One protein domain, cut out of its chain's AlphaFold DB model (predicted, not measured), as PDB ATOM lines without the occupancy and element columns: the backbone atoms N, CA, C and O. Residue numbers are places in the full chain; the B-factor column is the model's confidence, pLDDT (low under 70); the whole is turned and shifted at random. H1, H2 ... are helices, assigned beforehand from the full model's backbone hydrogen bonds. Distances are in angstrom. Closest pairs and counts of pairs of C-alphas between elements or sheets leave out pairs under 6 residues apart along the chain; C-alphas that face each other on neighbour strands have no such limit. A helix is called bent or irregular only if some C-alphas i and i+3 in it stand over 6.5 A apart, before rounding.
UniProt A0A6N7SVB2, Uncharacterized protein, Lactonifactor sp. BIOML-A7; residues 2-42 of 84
ATOM      1  N   GLU A   2     100.529  86.382 154.506       68.44
ATOM      2  CA  GLU A   2     101.624  87.324 154.744       68.44
ATOM      3  C   GLU A   2     101.064  88.624 155.334       68.44
ATOM      4  O   GLU A   2      99.947  89.028 155.023       68.44
ATOM      5  N   LEU A   3     101.829  89.297 156.196       62.62
ATOM      6  CA  LEU A   3     101.401  90.534 156.861       62.62
ATOM      7  C   LEU A   3     100.949  91.616 155.861       62.62
ATOM      8  O   LEU A   3     100.064  92.402 156.175       62.62
ATOM      9  N   ALA A   4     101.520  91.627 154.653       57.66
ATOM     10  CA  ALA A   4     101.109  92.513 153.568       57.66
ATOM     11  C   ALA A   4      99.694  92.203 153.041       57.66
ATOM     12  O   ALA A   4      98.937  93.135 152.793       57.66
ATOM     13  N   GLU A   5      99.313  90.925 152.922       59.72
ATOM     14  CA  GLU A   5      97.961  90.510 152.509       59.72
ATOM     15  C   GLU A   5      96.925  90.903 153.567       59.72
ATOM     16  O   GLU A   5      95.937  91.549 153.242       59.72
ATOM     17  N   CYS A   6      97.207  90.645 154.852       62.00
ATOM     18  CA  CYS A   6      96.302  91.033 155.942       62.00
ATOM     19  C   CYS A   6      96.058  92.548 156.011       62.00
ATOM     20  O   CYS A   6      94.998  92.985 156.456       62.00
ATOM     21  N   ILE A   7      97.049  93.360 155.628       63.28
ATOM     22  CA  ILE A   7      96.916  94.818 155.660       63.28
ATOM     23  C   ILE A   7      96.226  95.332 154.390       63.28
ATOM     24  O   ILE A   7      95.574  96.375 154.455       63.28
ATOM     25  N   MET A   8      96.322  94.633 153.251       61.19
ATOM     26  CA  MET A   8      95.584  94.998 152.030       61.19
ATOM     27  C   MET A   8      94.091  94.770 152.229       61.19
ATOM     28  O   MET A   8      93.319  95.714 152.070       61.19
ATOM     29  N   ASP A   9      93.721  93.595 152.740       66.62
ATOM     30  CA  ASP A   9      92.334  93.272 153.088       66.62
ATOM     31  C   ASP A   9      91.751  94.303 154.074       66.62
ATOM     32  O   ASP A   9      90.606  94.730 153.950       66.62
ATOM     33  N   SER A  10      92.570  94.800 155.013       69.94
ATOM     34  CA  SER A  10      92.119  95.779 156.009       69.94
ATOM     35  C   SER A  10      91.827  97.178 155.453       69.94
ATOM     36  O   SER A  10      90.996  97.883 156.025       69.94
ATOM     37  N   ILE A  11      92.493  97.606 154.371       71.88
ATOM     38  CA  ILE A  11      92.206  98.908 153.750       71.88
ATOM     39  C   ILE A  11      90.957  98.827 152.899       71.88
ATOM     40  O   ILE A  11      90.134  99.734 152.986       71.88
ATOM     41  N   ASP A  12      90.807  97.765 152.113       73.44
ATOM     42  CA  ASP A  12      89.597  97.573 151.323       73.44
ATOM     43  C   ASP A  12      88.378  97.521 152.249       73.44
ATOM     44  O   ASP A  12      87.416  98.251 152.023       73.44
ATOM     45  N   ASP A  13      88.464  96.796 153.368       81.31
ATOM     46  CA  ASP A  13      87.416  96.786 154.393       81.31
ATOM     47  C   ASP A  13      87.203  98.161 155.052       81.31
ATOM     48  O   ASP A  13      86.060  98.589 155.239       81.31
ATOM     49  N   ALA A  14      88.275  98.888 155.393       82.38
ATOM     50  CA  ALA A  14      88.174 100.204 156.034       82.38
ATOM     51  C   ALA A  14      87.591 101.278 155.103       82.38
ATOM     52  O   ALA A  14      86.856 102.161 155.551       82.38
ATOM     53  N   MET A  15      87.912 101.204 153.811       87.88
ATOM     54  CA  MET A  15      87.487 102.166 152.799       87.88
ATOM     55  C   MET A  15      86.168 101.783 152.141       87.88
ATOM     56  O   MET A  15      85.530 102.659 151.561       87.88
ATOM     57  N   LYS A  16      85.716 100.530 152.272       88.12
ATOM     58  CA  LYS A  16      84.495 100.012 151.645       88.12
ATOM     59  C   LYS A  16      83.306 100.952 151.800       88.12
ATOM     60  O   LYS A  16      82.751 101.401 150.800       88.12
ATOM     61  N   ASN A  17      82.979 101.320 153.042       93.19
ATOM     62  CA  ASN A  17      81.852 102.209 153.345       93.19
ATOM     63  C   ASN A  17      81.969 103.560 152.632       93.19
ATOM     64  O   ASN A  17      80.967 104.103 152.179       93.19
ATOM     65  N   TYR A  18      83.184 104.101 152.524       92.00
ATOM     66  CA  TYR A  18      83.430 105.344 151.803       92.00
ATOM     67  C   TYR A  18      83.325 105.145 150.286       92.00
ATOM     68  O   TYR A  18      82.610 105.894 149.630       92.00
ATOM     69  N   THR A  19      83.952 104.115 149.715       90.62
ATOM     70  CA  THR A  19      83.903 103.847 148.264       90.62
ATOM     71  C   THR A  19      82.510 103.458 147.761       90.62
ATOM     72  O   THR A  19      82.189 103.664 146.591       90.62
ATOM     73  N   GLU A  20      81.664 102.920 148.640       91.94
ATOM     74  CA  GLU A  20      80.258 102.617 148.366       91.94
ATOM     75  C   GLU A  20      79.323 103.793 148.701       91.94
ATOM     76  O   GLU A  20      78.141 103.740 148.356       91.94
ATOM     77  N   SER A  21      79.833 104.853 149.344       95.88
ATOM     78  CA  SER A  21      79.033 106.008 149.753       95.88
ATOM     79  C   SER A  21      78.501 106.799 148.559       95.88
ATOM     80  O   SER A  21      79.135 106.900 147.505       95.88
ATOM     81  N   GLU A  22      77.340 107.424 148.753       96.88
ATOM     82  CA  GLU A  22      76.762 108.330 147.757       96.88
ATOM     83  C   GLU A  22      77.654 109.546 147.491       96.88
ATOM     84  O   GLU A  22      77.714 110.007 146.356       96.88
ATOM     85  N   GLU A  23      78.387 110.030 148.498       95.88
ATOM     86  CA  GLU A  23      79.351 111.127 148.349       95.88
ATOM     87  C   GLU A  23      80.424 110.771 147.316       95.88
ATOM     88  O   GLU A  23      80.558 111.450 146.297       95.88
ATOM     89  N   TYR A  24      81.114 109.646 147.523       94.88
ATOM     90  CA  TYR A  24      82.153 109.177 146.609       94.88
ATOM     91  C   TYR A  24      81.600 108.915 145.203       94.88
ATOM     92  O   TYR A  24      82.189 109.311 144.196       94.88
ATOM     93  N   ARG A  25      80.438 108.257 145.104       95.06
ATOM     94  CA  ARG A  25      79.811 107.950 143.810       95.06
ATOM     95  C   ARG A  25      79.397 109.208 143.053       95.06
ATOM     96  O   ARG A  25      79.588 109.262 141.835       95.06
ATOM     97  N   THR A  26      78.855 110.198 143.757       97.19
ATOM     98  CA  THR A  26      78.459 111.488 143.179       97.19
ATOM     99  C   THR A  26      79.685 112.212 142.646       97.19
ATOM    100  O   THR A  26      79.724 112.532 141.460       97.19
ATOM    101  N   GLU A  27      80.735 112.342 143.458       96.94
ATOM    102  CA  GLU A  27      81.991 112.977 143.053       96.94
ATOM    103  C   GLU A  27      82.600 112.293 141.814       96.94
ATOM    104  O   GLU A  27      82.927 112.945 140.818       96.94
ATOM    105  N   LYS A  28      82.698 110.956 141.809       95.50
ATOM    106  CA  LYS A  28      83.219 110.208 140.651       95.50
ATOM    107  C   LYS A  28      82.365 110.400 139.402       95.50
ATOM    108  O   LYS A  28      82.912 110.464 138.299       95.50
ATOM    109  N   THR A  29      81.048 110.488 139.558       96.62
ATOM    110  CA  THR A  29      80.123 110.738 138.449       96.62
ATOM    111  C   THR A  29      80.323 112.141 137.882       96.62
ATOM    112  O   THR A  29      80.444 112.288 136.668       96.62
ATOM    113  N   GLU A  30      80.438 113.159 138.736       97.94
ATOM    114  CA  GLU A  30      80.700 114.542 138.326       97.94
ATOM    115  C   GLU A  30      82.032 114.670 137.583       97.94
ATOM    116  O   GLU A  30      82.078 115.248 136.495       97.94
ATOM    117  N   ILE A  31      83.101 114.054 138.098       96.50
ATOM    118  CA  ILE A  31      84.409 114.029 137.430       96.50
ATOM    119  C   ILE A  31      84.309 113.373 136.050       96.50
ATOM    120  O   ILE A  31      84.798 113.924 135.063       96.50
ATOM    121  N   ASN A  32      83.651 112.217 135.953       95.69
ATOM    122  CA  ASN A  32      83.484 111.525 134.675       95.69
ATOM    123  C   ASN A  32      82.663 112.348 133.674       95.69
ATOM    124  O   ASN A  32      82.988 112.362 132.485       95.69
ATOM    125  N   ASN A  33      81.641 113.063 134.145       98.00
ATOM    126  CA  ASN A  33      80.845 113.958 133.311       98.00
ATOM    127  C   ASN A  33      81.696 115.115 132.774       98.00
ATOM    128  O   ASN A  33      81.697 115.334 131.565       98.00
ATOM    129  N   MET A  34      82.487 115.777 133.628       97.75
ATOM    130  CA  MET A  34      83.404 116.850 133.214       97.75
ATOM    131  C   MET A  34      84.421 116.369 132.168       97.75
ATOM    132  O   MET A  34      84.658 117.038 131.161       97.75
ATOM    133  N   LEU A  35      85.002 115.180 132.370       96.56
ATOM    134  CA  LEU A  35      85.941 114.580 131.417       96.56
ATOM    135  C   LEU A  35      85.272 114.266 130.073       96.56
ATOM    136  O   LEU A  35      85.855 114.519 129.017       96.56
ATOM    137  N   SER A  36      84.058 113.714 130.107       96.38
ATOM    138  CA  SER A  36      83.289 113.363 128.911       96.38
ATOM    139  C   SER A  36      82.890 114.607 128.114       96.38
ATOM    140  O   SER A  36      83.108 114.661 126.900       96.38
ATOM    141  N   GLU A  37      82.379 115.630 128.801       97.94
ATOM    142  CA  GLU A  37      81.995 116.908 128.207       97.94
ATOM    143  C   GLU A  37      83.195 117.569 127.527       97.94
ATOM    144  O   GLU A  37      83.135 117.865 126.330       97.94
ATOM    145  N   PHE A  38      84.325 117.695 128.229       97.62
ATOM    146  CA  PHE A  38      85.538 118.271 127.652       97.62
ATOM    147  C   PHE A  38      86.023 117.479 126.434       97.62
ATOM    148  O   PHE A  38      86.290 118.056 125.378       97.62
ATOM    149  N   ARG A  39      86.083 116.146 126.543       97.00
ATOM    150  CA  ARG A  39      86.529 115.267 125.455       97.00
ATOM    151  C   ARG A  39      85.643 115.388 124.214       97.00
ATOM    152  O   ARG A  39      86.165 115.304 123.102       97.00
ATOM    153  N   SER A  40      84.337 115.594 124.383       96.94
ATOM    154  CA  SER A  40      83.391 115.737 123.270       96.94
ATOM    155  C   SER A  40      83.658 116.976 122.401       96.94
ATOM    156  O   SER A  40      83.402 116.941 121.199       96.94
ATOM    157  N   GLY A  41      84.236 118.035 122.980       97.56
ATOM    158  CA  GLY A  41      84.610 119.261 122.269       97.56
ATOM    159  C   GLY A  41      85.940 119.182 121.513       97.56
ATOM    160  O   GLY A  41      86.303 120.122 120.806       97.56
ATOM    161  N   LEU A  42      86.686 118.083 121.656       98.12
ATOM    162  CA  LEU A  42      88.003 117.905 121.048       98.12
ATOM    163  C   LEU A  42      87.914 117.209 119.690       98.12
ATOM    164  O   LEU A  42      87.126 116.282 119.487       98.12
TER     165      LEU A  42
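This is residues 2 to 42 of the 84 residues of an uncharacterized protein of Lactonifactor sp. BIOML-A7 (UniProt A0A6N7SVB2). Two helices, H1 and then H2, meet near their ends in a wide open V, with the tight link of residues 20 and 21 at its corner. The arms spread away from that corner, and residues 2 to 18 and 29 to 42 stand free along them. The printed part has 41 residues with two named helices and no named strand, and its class is all helix. It is extended, with a radius of gyration of the C-alphas of 15.8 A, and its C-alphas span 48 by 22 by 6 A.

H1 holds residues 3 to 19 and measures 23.6 A from first to last C-alpha, beginning at C-alpha 3 at (101.401, 90.534, 156.861). It is irregular: C-alphas 14 and 17 are 7.2 A apart, against about 5 A in a regular helix, and its line is a rough one. H2, the longest helix with 19 residues, holds residues 22 to 40 and measures 26.4 A. It runs from C-alpha 22 at (76.762, 108.330, 147.757) to C-alpha 40 at (83.391, 115.737, 123.270).

H1 and H2 are close but not clearly touching, with 2 pairs of C-alphas within 8 A. Their closest C-alphas, those of Tyr 18 and Tyr 24, are 6.6 A apart. The two lines are about perpendicular, at 82 degrees, and the centres are 25.0 A apart. In H2 every O i to N i+4 pair is within hydrogen-bond range; in H1 11 of 13 are.

The two C-alphas farthest apart, those of Glu 2 and Gly 41, are 48.6 A apart. The printed part has no cut, and the link from H1 to H2 is tight. The mean pLDDT of the printed part is 86.7; residues 2 to 10 are under 70, and the mean is 74 in H1 and 97 in H2.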